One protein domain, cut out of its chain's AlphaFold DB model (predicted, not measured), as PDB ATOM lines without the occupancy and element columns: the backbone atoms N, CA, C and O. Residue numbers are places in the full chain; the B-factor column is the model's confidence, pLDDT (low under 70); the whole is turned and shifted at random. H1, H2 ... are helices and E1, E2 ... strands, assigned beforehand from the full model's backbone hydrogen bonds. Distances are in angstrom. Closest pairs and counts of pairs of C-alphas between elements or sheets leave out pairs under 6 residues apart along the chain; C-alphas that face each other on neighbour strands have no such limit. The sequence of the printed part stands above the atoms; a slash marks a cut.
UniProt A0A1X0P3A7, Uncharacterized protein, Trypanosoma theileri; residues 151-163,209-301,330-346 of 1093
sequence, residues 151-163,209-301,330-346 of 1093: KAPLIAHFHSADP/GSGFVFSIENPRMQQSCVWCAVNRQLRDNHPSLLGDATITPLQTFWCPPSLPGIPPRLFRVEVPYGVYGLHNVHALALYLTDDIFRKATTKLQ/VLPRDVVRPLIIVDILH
ATOM      1  N   LYS A 151     214.608 223.762 175.478       82.69
ATOM      2  CA  LYS A 151     215.011 222.509 174.816       82.69
ATOM      3  C   LYS A 151     216.399 222.596 174.172       82.69
ATOM      4  O   LYS A 151     216.854 221.605 173.602       82.69
ATOM      5  N   ALA A 152     217.075 223.745 174.271       82.06
ATOM      6  CA  ALA A 152     218.404 223.959 173.700       82.06
ATOM      7  C   ALA A 152     219.393 222.863 174.160       82.06
ATOM      8  O   ALA A 152     219.254 222.351 175.279       82.06
ATOM      9  N   PRO A 153     220.339 222.431 173.309       83.38
ATOM     10  CA  PRO A 153     221.311 221.408 173.678       83.38
ATOM     11  C   PRO A 153     222.237 221.918 174.785       83.38
ATOM     12  O   PRO A 153     222.547 223.106 174.837       83.38
ATOM     13  N   LEU A 154     222.698 221.014 175.648       87.69
ATOM     14  CA  LEU A 154     223.832 221.304 176.519       87.69
ATOM     15  C   LEU A 154     225.103 221.195 175.673       87.69
ATOM     16  O   LEU A 154     225.248 220.237 174.910       87.69
ATOM     17  N   ILE A 155     226.003 222.161 175.813       87.00
ATOM     18  CA  ILE A 155     227.326 222.145 175.181       87.00
ATOM     19  C   ILE A 155     228.338 221.873 176.291       87.00
ATOM     20  O   ILE A 155     228.181 222.357 177.409       87.00
ATOM     21  N   ALA A 156     229.346 221.051 176.032       88.81
ATOM     22  CA  ALA A 156     230.319 220.672 177.044       88.81
ATOM     23  C   ALA A 156     231.735 220.712 176.460       88.81
ATOM     24  O   ALA A 156     231.966 220.299 175.326       88.81
ATOM     25  N   HIS A 157     232.667 221.247 177.245       88.00
ATOM     26  CA  HIS A 157     234.023 221.581 176.825       88.00
ATOM     27  C   HIS A 157     235.034 220.887 177.731       88.00
ATOM     28  O   HIS A 157     234.982 221.033 178.951       88.00
ATOM     29  N   PHE A 158     235.962 220.155 177.128       87.31
ATOM     30  CA  PHE A 158     237.116 219.582 177.812       87.31
ATOM     31  C   PHE A 158     238.201 220.652 178.018       87.31
ATOM     32  O   PHE A 158     238.450 221.436 177.100       87.31
ATOM     33  N   HIS A 159     238.849 220.677 179.189       86.06
ATOM     34  CA  HIS A 159     239.930 221.628 179.504       86.06
ATOM     35  C   HIS A 159     241.271 220.938 179.754       86.06
ATOM     36  O   HIS A 159     242.261 221.323 179.135       86.06
ATOM     37  N   SER A 160     241.311 219.929 180.627       84.19
ATOM     38  CA  SER A 160     242.532 219.179 180.952       84.19
ATOM     39  C   SER A 160     242.230 217.752 181.406       84.19
ATOM     40  O   SER A 160     241.141 217.449 181.895       84.19
ATOM     41  N   ALA A 161     243.230 216.880 181.268       80.38
ATOM     42  CA  ALA A 161     243.356 215.692 182.101       80.38
ATOM     43  C   ALA A 161     244.380 216.004 183.197       80.38
ATOM     44  O   ALA A 161     245.442 216.560 182.909       80.38
ATOM     45  N   ASP A 162     244.052 215.655 184.431       75.94
ATOM     46  CA  ASP A 162     244.956 215.746 185.567       75.94
ATOM     47  C   ASP A 162     245.767 214.442 185.657       75.94
ATOM     48  O   ASP A 162     245.201 213.359 185.458       75.94
ATOM     49  N   PRO A 163     247.077 214.505 185.963       62.62
ATOM     50  CA  PRO A 163     247.879 213.304 186.156       62.62
ATOM     51  C   PRO A 163     247.350 212.471 187.338       62.62
ATOM     52  O   PRO A 163     246.715 213.028 188.242       62.62
ATOM     53  N   GLY A 209     244.466 205.333 186.632       57.12
ATOM     54  CA  GLY A 209     243.487 206.173 187.337       57.12
ATOM     55  C   GLY A 209     243.753 207.667 187.119       57.12
ATOM     56  O   GLY A 209     244.763 208.190 187.581       57.12
ATOM     57  N   SER A 210     242.857 208.361 186.414       67.44
ATOM     58  CA  SER A 210     243.060 209.744 185.963       67.44
ATOM     59  C   SER A 210     241.841 210.633 186.227       67.44
ATOM     60  O   SER A 210     240.696 210.173 186.284       67.44
ATOM     61  N   GLY A 211     242.109 211.926 186.435       78.62
ATOM     62  CA  GLY A 211     241.091 212.960 186.609       78.62
ATOM     63  C   GLY A 211     240.880 213.756 185.325       78.62
ATOM     64  O   GLY A 211     241.824 213.992 184.577       78.62
ATOM     65  N   PHE A 212     239.657 214.217 185.070       85.19
ATOM     66  CA  PHE A 212     239.340 215.059 183.913       85.19
ATOM     67  C   PHE A 212     238.605 216.320 184.345       85.19
ATOM     68  O   PHE A 212     237.624 216.248 185.091       85.19
ATOM     69  N   VAL A 213     239.051 217.465 183.829       86.62
ATOM     70  CA  VAL A 213     238.430 218.772 184.047       86.62
ATOM     71  C   VAL A 213     237.697 219.205 182.781       86.62
ATOM     72  O   VAL A 213     238.279 219.349 181.704       86.62
ATOM     73  N   PHE A 214     236.397 219.442 182.918       91.00
ATOM     74  CA  PHE A 214     235.509 219.883 181.843       91.00
ATOM     75  C   PHE A 214     234.507 220.917 182.373       91.00
ATOM     76  O   PHE A 214     234.243 220.981 183.571       91.00
ATOM     77  N   SER A 215     233.922 221.731 181.499       92.25
ATOM     78  CA  SER A 215     232.786 222.601 181.835       92.25
ATOM     79  C   SER A 215     231.565 222.245 181.000       92.25
ATOM     80  O   SER A 215     231.696 221.760 179.877       92.25
ATOM     81  N   ILE A 216     230.374 222.532 181.521       91.12
ATOM     82  CA  ILE A 216     229.120 222.393 180.773       91.12
ATOM     83  C   ILE A 216     228.423 223.750 180.703       91.12
ATOM     84  O   ILE A 216     228.154 224.375 181.728       91.12
ATOM     85  N   GLU A 217     228.100 224.175 179.487       90.75
ATOM     86  CA  GLU A 217     227.130 225.226 179.217       90.75
ATOM     87  C   GLU A 217     225.730 224.603 179.211       90.75
ATOM     88  O   GLU A 217     225.352 223.850 178.308       90.75
ATOM     89  N   ASN A 218     224.961 224.892 180.259       89.50
ATOM     90  CA  ASN A 218     223.601 224.410 180.433       89.50
ATOM     91  C   ASN A 218     222.595 225.559 180.242       89.50
ATOM     92  O   ASN A 218     222.336 226.311 181.187       89.50
ATOM     93  N   PRO A 219     221.977 225.695 179.053       84.69
ATOM     94  CA  PRO A 219     220.944 226.699 178.788       84.69
ATOM     95  C   PRO A 219     219.562 226.317 179.357       84.69
ATOM     96  O   PRO A 219     218.556 226.939 179.000       84.69
ATOM     97  N   ARG A 220     219.483 225.276 180.194       85.44
ATOM     98  CA  ARG A 220     218.260 224.783 180.838       85.44
ATOM     99  C   ARG A 220     218.312 225.000 182.349       85.44
ATOM    100  O   ARG A 220     219.306 225.473 182.891       85.44
ATOM    101  N   MET A 221     217.243 224.619 183.046       84.12
ATOM    102  CA  MET A 221     217.298 224.376 184.492       84.12
ATOM    103  C   MET A 221     218.300 223.261 184.843       84.12
ATOM    104  O   MET A 221     218.828 222.582 183.962       84.12
ATOM    105  N   GLN A 222     218.571 223.075 186.136       84.38
ATOM    106  CA  GLN A 222     219.492 222.050 186.638       84.38
ATOM    107  C   GLN A 222     219.204 220.679 185.992       84.38
ATOM    108  O   GLN A 222     218.061 220.224 185.978       84.38
ATOM    109  N   GLN A 223     220.217 220.050 185.397       88.81
ATOM    110  CA  GLN A 223     220.106 218.737 184.747       88.81
ATOM    111  C   GLN A 223     220.923 217.706 185.524       88.81
ATOM    112  O   GLN A 223     221.998 218.027 186.031       88.81
ATOM    113  N   SER A 224     220.450 216.462 185.577       91.62
ATOM    114  CA  SER A 224     221.290 215.339 185.997       91.62
ATOM    115  C   SER A 224     222.104 214.839 184.802       91.62
ATOM    116  O   SER A 224     221.559 214.568 183.724       91.62
ATOM    117  N   CYS A 225     223.408 214.710 185.007       92.25
ATOM    118  CA  CYS A 225     224.369 214.174 184.057       92.25
ATOM    119  C   CYS A 225     225.029 212.916 184.637       92.25
ATOM    120  O   CYS A 225     225.126 212.745 185.853       92.25
ATOM    121  N   VAL A 226     225.487 212.025 183.760       91.38
ATOM    122  CA  VAL A 226     226.151 210.776 184.143       91.38
ATOM    123  C   VAL A 226     227.333 210.496 183.223       91.38
ATOM    124  O   VAL A 226     227.196 210.522 181.999       91.38
ATOM    125  N   TRP A 227     228.495 210.237 183.816       90.00
ATOM    126  CA  TRP A 227     229.637 209.661 183.113       90.00
ATOM    127  C   TRP A 227     229.514 208.148 183.076       90.00
ATOM    128  O   TRP A 227     229.200 207.521 184.090       90.00
ATOM    129  N   CYS A 228     229.813 207.571 181.918       88.06
ATOM    130  CA  CYS A 228     229.811 206.137 181.697       88.06
ATOM    131  C   CYS A 228     231.117 205.676 181.046       88.06
ATOM    132  O   CYS A 228     231.615 206.310 180.115       88.06
ATOM    133  N   ALA A 229     231.609 204.524 181.486       85.19
ATOM    134  CA  ALA A 229     232.543 203.694 180.745       85.19
ATOM    135  C   ALA A 229     231.847 203.123 179.497       85.19
ATOM    136  O   ALA A 229     230.695 202.686 179.568       85.19
ATOM    137  N   VAL A 230     232.536 203.127 178.358       84.25
ATOM    138  CA  VAL A 230     232.074 202.561 177.086       84.25
ATOM    139  C   VAL A 230     233.035 201.456 176.666       84.25
ATOM    140  O   VAL A 230     234.116 201.722 176.135       84.25
ATOM    141  N   ASN A 231     232.644 200.206 176.889       80.50
ATOM    142  CA  ASN A 231     233.491 199.044 176.644       80.50
ATOM    143  C   ASN A 231     233.076 198.428 175.308       80.50
ATOM    144  O   ASN A 231     231.971 197.889 175.189       80.50
ATOM    145  N   ARG A 232     233.937 198.523 174.289       73.69
ATOM    146  CA  ARG A 232     233.744 197.802 173.026       73.69
ATOM    147  C   ARG A 232     234.138 196.346 173.240       73.69
ATOM    148  O   ARG A 232     235.268 196.079 173.641       73.69
ATOM    149  N   GLN A 233     233.246 195.410 172.926       64.69
ATOM    150  CA  GLN A 233     233.683 194.044 172.660       64.69
ATOM    151  C   GLN A 233     234.338 194.013 171.277       64.69
ATOM    152  O   GLN A 233     233.656 193.993 170.250       64.69
ATOM    153  N   LEU A 234     235.673 194.039 171.259       54.44
ATOM    154  CA  LEU A 234     236.437 193.525 170.127       54.44
ATOM    155  C   LEU A 234     236.051 192.051 169.959       54.44
ATOM    156  O   LEU A 234     236.174 191.273 170.899       54.44
ATOM    157  N   ARG A 235     235.539 191.690 168.780       54.62
ATOM    158  CA  ARG A 235     235.464 190.290 168.350       54.62
ATOM    159  C   ARG A 235     236.733 190.031 167.552       54.62
ATOM    160  O   ARG A 235     236.978 190.739 166.576       54.62
ATOM    161  N   ASP A 236     237.511 189.036 167.959       45.16
ATOM    162  CA  ASP A 236     238.928 188.886 167.582       45.16
ATOM    163  C   ASP A 236     239.177 188.773 166.065       45.16
ATOM    164  O   ASP A 236     240.267 189.063 165.580       45.16
ATOM    165  N   ASN A 237     238.142 188.418 165.299       39.16
ATOM    166  CA  ASN A 237     238.246 188.094 163.879       39.16
ATOM    167  C   ASN A 237     238.013 189.271 162.906       39.16
ATOM    168  O   ASN A 237     238.200 189.071 161.710       39.16
ATOM    169  N   HIS A 238     237.588 190.472 163.340       37.41
ATOM    170  CA  HIS A 238     237.456 191.632 162.429       37.41
ATOM    171  C   HIS A 238     237.479 193.006 163.141       37.41
ATOM    172  O   HIS A 238     236.528 193.335 163.852       37.41
ATOM    173  N   PRO A 239     238.460 193.893 162.862       42.44
ATOM    174  CA  PRO A 239     238.519 195.243 163.444       42.44
ATOM    175  C   PRO A 239     237.596 196.277 162.763       42.44
ATOM    176  O   PRO A 239     237.544 197.429 163.188       42.44
ATOM    177  N   SER A 240     236.893 195.903 161.687       40.59
ATOM    178  CA  SER A 240     236.176 196.821 160.783       40.59
ATOM    179  C   SER A 240     234.643 196.719 160.820       40.59
ATOM    180  O   SER A 240     233.967 197.422 160.067       40.59
ATOM    181  N   LEU A 241     234.080 195.864 161.680       42.09
ATOM    182  CA  LEU A 241     232.634 195.673 161.838       42.09
ATOM    183  C   LEU A 241     232.181 196.075 163.246       42.09
ATOM    184  O   LEU A 241     232.913 195.903 164.216       42.09
ATOM    185  N   LEU A 242     230.973 196.640 163.330       49.47
ATOM    186  CA  LEU A 242     230.364 197.222 164.534       49.47
ATOM    187  C   LEU A 242     230.310 196.219 165.702       49.47
ATOM    188  O   LEU A 242     229.347 195.470 165.844       49.47
ATOM    189  N   GLY A 243     231.345 196.217 166.545       54.50
ATOM    190  CA  GLY A 243     231.372 195.448 167.788       54.50
ATOM    191  C   GLY A 243     230.397 196.016 168.819       54.50
ATOM    192  O   GLY A 243     230.261 197.237 168.947       54.50
ATOM    193  N   ASP A 244     229.740 195.129 169.569       63.06
ATOM    194  CA  ASP A 244     228.749 195.480 170.585       63.06
ATOM    195  C   ASP A 244     229.368 196.391 171.663       63.06
ATOM    196  O   ASP A 244     230.109 195.968 172.555       63.06
ATOM    197  N   ALA A 245     229.090 197.692 171.546       67.94
ATOM    198  CA  ALA A 245     229.609 198.717 172.439       67.94
ATOM    199  C   ALA A 245     228.703 198.850 173.664       67.94
ATOM    200  O   ALA A 245     227.610 199.414 173.589       67.94
ATOM    201  N   THR A 246     229.182 198.328 174.789       76.25
ATOM    202  CA  THR A 246     228.495 198.326 176.081       76.25
ATOM    203  C   THR A 246     228.730 199.639 176.832       76.25
ATOM    204  O   THR A 246     229.793 200.242 176.706       76.25
ATOM    205  N   ILE A 247     227.749 200.093 177.616       79.75
ATOM    206  CA  ILE A 247     227.832 201.321 178.423       79.75
ATOM    207  C   ILE A 247     227.580 200.965 179.893       79.75
ATOM    208  O   ILE A 247     226.542 200.381 180.204       79.75
ATOM    209  N   THR A 248     228.503 201.344 180.781       81.62
ATOM    210  CA  THR A 248     228.433 201.129 182.240       81.62
ATOM    211  C   THR A 248     228.537 202.477 182.968       81.62
ATOM    212  O   THR A 248     229.512 203.192 182.742       81.62
ATOM    213  N   PRO A 249     227.575 202.874 183.816       82.94
ATOM    214  CA  PRO A 249     227.629 204.148 184.538       82.94
ATOM    215  C   PRO A 249     228.721 204.144 185.617       82.94
ATOM    216  O   PRO A 249     228.905 203.146 186.307       82.94
ATOM    217  N   LEU A 250     229.414 205.274 185.772       82.75
ATOM    218  CA  LEU A 250     230.488 205.478 186.752       82.75
ATOM    219  C   LEU A 250     230.087 206.490 187.831       82.75
ATOM    220  O   LEU A 250     230.091 206.172 189.014       82.75
ATOM    221  N   GLN A 251     229.719 207.712 187.425       85.75
ATOM    222  CA  GLN A 251     229.438 208.812 188.351       85.75
ATOM    223  C   GLN A 251     228.283 209.678 187.844       85.75
ATOM    224  O   GLN A 251     228.288 210.128 186.696       85.75
ATOM    225  N   THR A 252     227.301 209.939 188.707       88.38
ATOM    226  CA  THR A 252     226.222 210.908 188.474       88.38
ATOM    227  C   THR A 252     226.542 212.239 189.149       88.38
ATOM    228  O   THR A 252     227.139 212.281 190.223       88.38
ATOM    229  N   PHE A 253     226.148 213.349 188.527       88.06
ATOM    230  CA  PHE A 253     226.298 214.689 189.093       88.06
ATOM    231  C   PHE A 253     225.247 215.648 188.529       88.06
ATOM    232  O   PHE A 253     224.669 215.417 187.466       88.06
ATOM    233  N   TRP A 254     225.008 216.753 189.234       88.25
ATOM    234  CA  TRP A 254     224.027 217.755 188.829       88.25
ATOM    235  C   TRP A 254     224.703 218.971 188.200       88.25
ATOM    236  O   TRP A 254     225.488 219.666 188.848       88.25
ATOM    237  N   CYS A 255     224.359 219.263 186.948       86.69
ATOM    238  CA  CYS A 255     224.795 220.464 186.252       86.69
ATOM    239  C   CYS A 255     223.816 221.623 186.528       86.69
ATOM    240  O   CYS A 255     222.645 221.509 186.153       86.69
ATOM    241  N   PRO A 256     224.234 222.732 187.176       84.12
ATOM    242  CA  PRO A 256     223.386 223.905 187.389       84.12
ATOM    243  C   PRO A 256     223.128 224.652 186.063       84.12
ATOM    244  O   PRO A 256     223.789 224.364 185.065       84.12
ATOM    245  N   PRO A 257     222.175 225.598 186.009       82.00
ATOM    246  CA  PRO A 257     222.018 226.492 184.859       82.00
ATOM    247  C   PRO A 257     223.255 227.381 184.655       82.00
ATOM    248  O   PRO A 257     223.822 227.894 185.621       82.00
ATOM    249  N   SER A 258     223.625 227.640 183.402       83.00
ATOM    250  CA  SER A 258     224.601 228.680 183.055       83.00
ATOM    251  C   SER A 258     223.936 230.061 183.035       83.00
ATOM    252  O   SER A 258     222.811 230.230 182.547       83.00
ATOM    253  N   LEU A 259     224.636 231.065 183.569       75.62
ATOM    254  CA  LEU A 259     224.181 232.454 183.622       75.62
ATOM    255  C   LEU A 259     224.968 233.298 182.603       75.62
ATOM    256  O   LEU A 259     226.186 233.145 182.513       75.62
ATOM    257  N   PRO A 260     224.311 234.177 181.822       70.88
ATOM    258  CA  PRO A 260     224.996 234.987 180.819       70.88
ATOM    259  C   PRO A 260     226.021 235.918 181.483       70.88
ATOM    260  O   PRO A 260     225.716 236.568 182.479       70.88
ATOM    261  N   GLY A 261     227.234 235.967 180.930       71.38
ATOM    262  CA  GLY A 261     228.349 236.755 181.470       71.38
ATOM    263  C   GLY A 261     229.145 236.085 182.599       71.38
ATOM    264  O   GLY A 261     230.179 236.620 182.987       71.38
ATOM    265  N   ILE A 262     228.725 234.915 183.095       73.56
ATOM    266  CA  ILE A 262     229.475 234.125 184.086       73.56
ATOM    267  C   ILE A 262     230.065 232.890 183.383       73.56
ATOM    268  O   ILE A 262     229.324 232.198 182.677       73.56
ATOM    269  N   PRO A 263     231.368 232.578 183.543       77.38
ATOM    270  CA  PRO A 263     231.969 231.406 182.911       77.38
ATOM    271  C   PRO A 263     231.302 230.101 183.390       77.38
ATOM    272  O   PRO A 263     230.939 229.990 184.566       77.38
ATOM    273  N   PRO A 264     231.132 229.095 182.510       83.31
ATOM    274  CA  PRO A 264     230.484 227.840 182.873       83.31
ATOM    275  C   PRO A 264     231.285 227.092 183.942       83.31
ATOM    276  O   PRO A 264     232.515 227.031 183.898       83.31
ATOM    277  N   ARG A 265     230.575 226.492 184.907       83.75
ATOM    278  CA  ARG A 265     231.191 225.791 186.039       83.75
ATOM    279  C   ARG A 265     232.105 224.663 185.551       83.75
ATOM    280  O   ARG A 265     231.686 223.824 184.753       83.75
ATOM    281  N   LEU A 266     233.322 224.635 186.092       88.44
ATOM    282  CA  LEU A 266     234.247 223.514 185.961       88.44
ATOM    283  C   LEU A 266     233.811 222.358 186.872       88.44
ATOM    284  O   LEU A 266     233.428 222.557 188.030       88.44
ATOM    285  N   PHE A 267     233.900 221.151 186.334       87.56
ATOM    286  CA  PHE A 267     233.693 219.881 187.008       87.56
ATOM    287  C   PHE A 267     234.978 219.069 186.894       87.56
ATOM    288  O   PHE A 267     235.580 219.014 185.821       87.56
ATOM    289  N   ARG A 268     235.359 218.417 187.992       86.75
ATOM    290  CA  ARG A 268     236.394 217.387 188.019       86.75
ATOM    291  C   ARG A 268     235.708 216.035 188.163       86.75
ATOM    292  O   ARG A 268     234.809 215.908 188.993       86.75
ATOM    293  N   VAL A 269     236.111 215.061 187.360       82.94
ATOM    294  CA  VAL A 269     235.655 213.670 187.469       82.94
ATOM    295  C   VAL A 269     236.875 212.772 187.510       82.94
ATOM    296  O   VAL A 269     237.709 212.811 186.611       82.94
ATOM    297  N   GLU A 270     236.978 212.006 188.587       80.75
ATOM    298  CA  GLU A 270     238.089 211.111 188.890       80.75
ATOM    299  C   GLU A 270     237.622 209.683 188.615       80.75
ATOM    300  O   GLU A 270     236.651 209.219 189.218       80.75
ATOM    301  N   VAL A 271     238.267 208.993 187.673       74.12
ATOM    302  CA  VAL A 271     237.943 207.590 187.393       74.12
ATOM    303  C   VAL A 271     238.757 206.699 188.331       74.12
ATOM    304  O   VAL A 271     239.985 206.825 188.354       74.12
ATOM    305  N   PRO A 272     238.117 205.793 189.100       66.44
ATOM    306  CA  PRO A 272     238.829 204.948 190.048       66.44
ATOM    307  C   PRO A 272     239.917 204.092 189.390       66.44
ATOM    308  O   PRO A 272     239.772 203.605 188.265       66.44
ATOM    309  N   TYR A 273     241.000 203.882 190.134       60.22
ATOM    310  CA  TYR A 273     242.133 203.051 189.736       60.22
ATOM    311  C   TYR A 273     241.684 201.647 189.281       60.22
ATOM    312  O   TYR A 273     240.779 201.050 189.863       60.22
ATOM    313  N   GLY A 274     242.309 201.115 188.226       59.28
ATOM    314  CA  GLY A 274     242.020 199.783 187.678       59.28
ATOM    315  C   GLY A 274     240.730 199.641 186.851       59.28
ATOM    316  O   GLY A 274     240.609 198.657 186.121       59.28
ATOM    317  N   VAL A 275     239.795 200.605 186.881       62.78
ATOM    318  CA  VAL A 275     238.528 200.541 186.112       62.78
ATOM    319  C   VAL A 275     238.777 200.359 184.612       62.78
ATOM    320  O   VAL A 275     238.073 199.587 183.964       62.78
ATOM    321  N   TYR A 276     239.802 201.023 184.073       63.88
ATOM    322  CA  TYR A 276     240.167 200.968 182.658       63.88
ATOM    323  C   TYR A 276     240.536 199.557 182.184       63.88
ATOM    324  O   TYR A 276     239.906 199.038 181.256       63.88
ATOM    325  N   GLY A 277     241.522 198.935 182.839       57.00
ATOM    326  CA  GLY A 277     242.069 197.633 182.457       57.00
ATOM    327  C   GLY A 277     241.216 196.432 182.873       57.00
ATOM    328  O   GLY A 277     241.271 195.399 182.216       57.00
ATOM    329  N   LEU A 278     240.390 196.545 183.922       56.19
ATOM    330  CA  LEU A 278     239.525 195.439 184.368       56.19
ATOM    331  C   LEU A 278     238.229 195.294 183.553       56.19
ATOM    332  O   LEU A 278     237.598 194.236 183.600       56.19
ATOM    333  N   HIS A 279     237.817 196.333 182.818       56.66
ATOM    334  CA  HIS A 279     236.539 196.353 182.094       56.66
ATOM    335  C   HIS A 279     236.660 196.640 180.589       56.66
ATOM    336  O   HIS A 279     235.633 196.804 179.931       56.66
ATOM    337  N   ASN A 280     237.874 196.677 180.027       68.19
ATOM    338  CA  ASN A 280     238.132 197.026 178.622       68.19
ATOM    339  C   ASN A 280     237.462 198.361 178.229       68.19
ATOM    340  O   ASN A 280     236.746 198.447 177.225       68.19
ATOM    341  N   VAL A 281     237.640 199.408 179.041       74.19
ATOM    342  CA  VAL A 281     236.932 200.688 178.863       74.19
ATOM    343  C   VAL A 281     237.551 201.478 177.711       74.19
ATOM    344  O   VAL A 281     238.555 202.152 177.894       74.19
ATOM    345  N   HIS A 282     236.976 201.406 176.512       78.81
ATOM    346  CA  HIS A 282     237.550 202.019 175.304       78.81
ATOM    347  C   HIS A 282     237.283 203.528 175.192       78.81
ATOM    348  O   HIS A 282     238.002 204.225 174.483       78.81
ATOM    349  N   ALA A 283     236.245 204.040 175.851       84.81
ATOM    350  CA  ALA A 283     236.010 205.476 175.996       84.81
ATOM    351  C   ALA A 283     235.287 205.788 177.310       84.81
ATOM    352  O   ALA A 283     234.529 204.960 177.811       84.81
ATOM    353  N   LEU A 284     235.453 207.002 177.829       86.44
ATOM    354  CA  LEU A 284     234.464 207.610 178.716       86.44
ATOM    355  C   LEU A 284     233.466 208.391 177.865       86.44
ATOM    356  O   LEU A 284     233.849 209.048 176.897       86.44
ATOM    357  N   ALA A 285     232.192 208.380 178.236       89.88
ATOM    358  CA  ALA A 285     231.186 209.217 177.601       89.88
ATOM    359  C   ALA A 285     230.244 209.847 178.633       89.88
ATOM    360  O   ALA A 285     229.765 209.186 179.555       89.88
ATOM    361  N   LEU A 286     229.989 211.142 178.459       91.62
ATOM    362  CA  LEU A 286     229.102 211.943 179.292       91.62
ATOM    363  C   LEU A 286     227.712 211.992 178.659       91.62
ATOM    364  O   LEU A 286     227.578 212.376 177.498       91.62
ATOM    365  N   TYR A 287     226.674 211.673 179.423       90.88
ATOM    366  CA  TYR A 287     225.287 211.657 178.965       90.88
ATOM    367  C   TYR A 287     224.368 212.459 179.895       90.88
ATOM    368  O   TYR A 287     224.679 212.691 181.065       90.88
ATOM    369  N   LEU A 288     223.190 212.841 179.390       90.88
ATOM    370  CA  LEU A 288     222.065 213.208 180.251       90.88
ATOM    371  C   LEU A 288     221.504 211.944 180.912       90.88
ATOM    372  O   LEU A 288     221.272 210.934 180.246       90.88
ATOM    373  N   THR A 289     221.257 212.012 182.218       88.19
ATOM    374  CA  THR A 289     220.748 210.882 183.007       88.19
ATOM    375  C   THR A 289     219.387 210.401 182.485       88.19
ATOM    376  O   THR A 289     219.195 209.204 182.279       88.19
ATOM    377  N   ASP A 290     218.491 211.335 182.151       85.06
ATOM    378  CA  ASP A 290     217.200 211.073 181.500       85.06
ATOM    379  C   ASP A 290     217.320 210.293 180.182       85.06
ATOM    380  O   ASP A 290     216.524 209.387 179.929       85.06
ATOM    381  N   ASP A 291     218.302 210.627 179.337       83.12
ATOM    382  CA  ASP A 291     218.470 209.992 178.026       83.12
ATOM    383  C   ASP A 291     218.921 208.535 178.154       83.12
ATOM    384  O   ASP A 291     218.449 207.688 177.393       83.12
ATOM    385  N   ILE A 292     219.783 208.216 179.128       81.88
ATOM    386  CA  ILE A 292     220.126 206.821 179.438       81.88
ATOM    387  C   ILE A 292     218.910 206.091 180.005       81.88
ATOM    388  O   ILE A 292     218.528 205.047 179.475       81.88
ATOM    389  N   PHE A 293     218.273 206.630 181.050       76.06
ATOM    390  CA  PHE A 293     217.203 205.917 181.748       76.06
ATOM    391  C   PHE A 293     215.999 205.627 180.857       76.06
ATOM    392  O   PHE A 293     215.578 204.473 180.782       76.06
ATOM    393  N   ARG A 294     215.495 206.625 180.115       77.19
ATOM    394  CA  ARG A 294     214.340 206.445 179.215       77.19
ATOM    395  C   ARG A 294     214.600 205.354 178.168       77.19
ATOM    396  O   ARG A 294     213.684 204.613 177.816       77.19
ATOM    397  N   LYS A 295     215.844 205.225 177.695       68.19
ATOM    398  CA  LYS A 295     216.249 204.252 176.664       68.19
ATOM    399  C   LYS A 295     216.579 202.871 177.234       68.19
ATOM    400  O   LYS A 295     216.336 201.869 176.565       68.19
ATOM    401  N   ALA A 296     217.040 202.798 178.482       68.56
ATOM    402  CA  ALA A 296     217.106 201.549 179.233       68.56
ATOM    403  C   ALA A 296     215.697 200.980 179.481       68.56
ATOM    404  O   ALA A 296     215.458 199.796 179.240       68.56
ATOM    405  N   THR A 297     214.739 201.823 179.889       69.56
ATOM    406  CA  THR A 297     213.355 201.389 180.141       69.56
ATOM    407  C   THR A 297     212.628 200.944 178.876       69.56
ATOM    408  O   THR A 297     211.961 199.912 178.914       69.56
ATOM    409  N   THR A 298     212.784 201.634 177.739       71.12
ATOM    410  CA  THR A 298     212.136 201.190 176.490       71.12
ATOM    411  C   THR A 298     212.746 199.904 175.939       71.12
ATOM    412  O   THR A 298     212.002 199.073 175.425       71.12
ATOM    413  N   LYS A 299     214.059 199.663 176.098       64.81
ATOM    414  CA  LYS A 299     214.652 198.362 175.734       64.81
ATOM    415  C   LYS A 299     214.157 197.214 176.619       64.81
ATOM    416  O   LYS A 299     213.855 196.158 176.077       64.81
ATOM    417  N   LEU A 300     213.992 197.429 177.927       61.44
ATOM    418  CA  LEU A 300     213.401 196.432 178.837       61.44
ATOM    419  C   LEU A 300     211.915 196.154 178.536       61.44
ATOM    420  O   LEU A 300     211.451 195.026 178.673       61.44
ATOM    421  N   GLN A 301     211.159 197.159 178.088       68.94
ATOM    422  CA  GLN A 301     209.779 196.957 177.628       68.94
ATOM    423  C   GLN A 301     209.726 196.182 176.301       68.94
ATOM    424  O   GLN A 301     208.905 195.281 176.158       68.94
ATOM    425  N   VAL A 330     224.110 196.335 180.459       51.78
ATOM    426  CA  VAL A 330     224.684 196.756 179.171       51.78
ATOM    427  C   VAL A 330     223.669 197.479 178.270       51.78
ATOM    428  O   VAL A 330     222.573 196.973 178.023       51.78
ATOM    429  N   LEU A 331     224.062 198.626 177.702       53.12
ATOM    430  CA  LEU A 331     223.284 199.384 176.708       53.12
ATOM    431  C   LEU A 331     224.108 199.672 175.430       53.12
ATOM    432  O   LEU A 331     225.175 200.268 175.549       53.12
ATOM    433  N   PRO A 332     223.621 199.314 174.221       57.16
ATOM    434  CA  PRO A 332     224.285 199.627 172.948       57.16
ATOM    435  C   PRO A 332     224.391 201.125 172.600       57.16
ATOM    436  O   PRO A 332     223.397 201.858 172.675       57.16
ATOM    437  N   ARG A 333     225.581 201.541 172.136       52.03
ATOM    438  CA  ARG A 333     225.993 202.934 171.834       52.03
ATOM    439  C   ARG A 333     225.092 203.699 170.856       52.03
ATOM    440  O   ARG A 333     224.811 204.867 171.109       52.03
ATOM    441  N   ASP A 334     224.593 203.068 169.794       57.47
ATOM    442  CA  ASP A 334     223.941 203.770 168.667       57.47
ATOM    443  C   ASP A 334     222.605 204.457 169.009       57.47
ATOM    444  O   ASP A 334     222.081 205.251 168.232       57.47
ATOM    445  N   VAL A 335     222.038 204.175 170.188       59.81
ATOM    446  CA  VAL A 335     220.727 204.697 170.613       59.81
ATOM    447  C   VAL A 335     220.850 205.987 171.444       59.81
ATOM    448  O   VAL A 335     219.871 206.723 171.612       59.81
ATOM    449  N   VAL A 336     222.037 206.306 171.980       67.44
ATOM    450  CA  VAL A 336     222.241 207.432 172.911       67.44
ATOM    451  C   VAL A 336     223.341 208.365 172.406       67.44
ATOM    452  O   VAL A 336     224.484 207.954 172.238       67.44
ATOM    453  N   ARG A 337     223.016 209.649 172.208       78.31
ATOM    454  CA  ARG A 337     223.993 210.675 171.824       78.31
ATOM    455  C   ARG A 337     224.688 211.227 173.081       78.31
ATOM    456  O   ARG A 337     223.990 211.800 173.917       78.31
ATOM    457  N   PRO A 338     226.014 211.077 173.233       84.56
ATOM    458  CA  PRO A 338     226.752 211.693 174.331       84.56
ATOM    459  C   PRO A 338     226.959 213.199 174.119       84.56
ATOM    460  O   PRO A 338     226.910 213.697 172.992       84.56
ATOM    461  N   LEU A 339     227.212 213.905 175.222       83.88
ATOM    462  CA  LEU A 339     227.621 215.312 175.280       83.88
ATOM    463  C   LEU A 339     229.134 215.467 175.047       83.88
ATOM    464  O   LEU A 339     229.552 216.357 174.316       83.88
ATOM    465  N   ILE A 340     229.938 214.575 175.639       86.88
ATOM    466  CA  ILE A 340     231.388 214.423 175.420       86.88
ATOM    467  C   ILE A 340     231.689 212.931 175.256       86.88
ATOM    468  O   ILE A 340     231.081 212.104 175.936       86.88
ATOM    469  N   ILE A 341     232.659 212.604 174.401       86.19
ATOM    470  CA  ILE A 341     233.379 211.326 174.415       86.19
ATOM    471  C   ILE A 341     234.858 211.647 174.653       86.19
ATOM    472  O   ILE A 341     235.394 212.550 174.014       86.19
ATOM    473  N   VAL A 342     235.498 210.914 175.559       81.88
ATOM    474  CA  VAL A 342     236.952 210.870 175.736       81.88
ATOM    475  C   VAL A 342     237.364 209.441 175.398       81.88
ATOM    476  O   VAL A 342     237.202 208.544 176.224       81.88
ATOM    477  N   ASP A 343     237.800 209.194 174.161       78.94
ATOM    478  CA  ASP A 343     238.303 207.873 173.769       78.94
ATOM    479  C   ASP A 343     239.628 207.595 174.510       78.94
ATOM    480  O   ASP A 343     240.509 208.453 174.587       78.94
ATOM    481  N   ILE A 344     239.748 206.404 175.097       70.94
ATOM    482  CA  ILE A 344     240.865 206.011 175.962       70.94
ATOM    483  C   ILE A 344     241.837 205.190 175.125       70.94
ATOM    484  O   ILE A 344     241.543 204.061 174.724       70.94
ATOM    485  N   LEU A 345     243.010 205.761 174.865       61.91
ATOM    486  CA  LEU A 345     244.094 205.066 174.182       61.91
ATOM    487  C   LEU A 345     244.813 204.139 175.164       61.91
ATOM    488  O   LEU A 345     245.860 204.490 175.705       61.91
ATOM    489  N   HIS A 346     244.242 202.947 175.360       56.06
ATOM    490  CA  HIS A 346     244.923 201.827 176.010       56.06
ATOM    491  C   HIS A 346     246.302 201.645 175.389       56.06
ATOM    492  O   HIS A 346     246.417 201.271 174.217       56.06
TER     493      HIS A 346
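This is residues 151 to 163, 209 to 301 and 330 to 346 of the 1093 residues of an uncharacterized protein of Trypanosoma theileri (UniProt A0A1X0P3A7). Two strongly twisted sheets, E4 E3 E6 E7 and E1 E2 E5, make a sandwich, partly face to face with strands crossed at 47 degrees; H2 runs away from the larger sheet, and residues 236 to 241 stick out. There are 123 printed residues, with seven named strands and two named helices in the order E1 E2 E3 E4 E5 H1 E6 H2 E7. Both sheets are antiparallel, and the class is mixed, helices and strands. The whole is compact, with a radius of gyration of the C-alphas of 15.4 A, and spans 53 by 41 by 23 A.

E1, residues 155 to 162, is the antiparallel neighbour of E2, residues 211 to 217; N 157 and O 215 are within hydrogen-bond range at 2.9 A. E2 is also antiparallel to E5, residues 266 to 270, with N 214 and O 267 at 3.0 A. E3, residues 223 to 232, and E4, residues 245 to 255, form a hairpin, with N 225 and O 253 at 2.9 A; E4 bends by 67 degrees at residue 251. E6, residues 281 to 288, is antiparallel to E3, with N 228 and O 285 at 2.9 A, and to E7, residues 340 to 343, with N 284 and O 342 at 2.8 A. Between the sheets, the closest C-alphas of E1 and E7, Ala 156 and Ile 340, are 6.5 A apart. H1, residues 275 to 278, only grazes the larger sheet with residues 275 to 276; H2, residues 289 to 301, only grazes it with residues 289 to 292. H2 has 8 of 9 O i to N i+4 pairs within range; H1 is too short for one.

E1 begins at C-alpha 155 (227.326, 222.145, 175.181), and E7 ends at C-alpha 343 (238.303, 207.873, 173.769). From first to last C-alpha, E3 measures 27.6 A, E4 26.2 A and H2 18.5 A.

Residues 164 to 208 and 302 to 329 are not printed, with gaps of 8.5 A and 15.0 A between C-alphas. E3 to E4 is a long link; pLDDT is under 70 in 40 residues, among them 233 to 245 and 272 to 280.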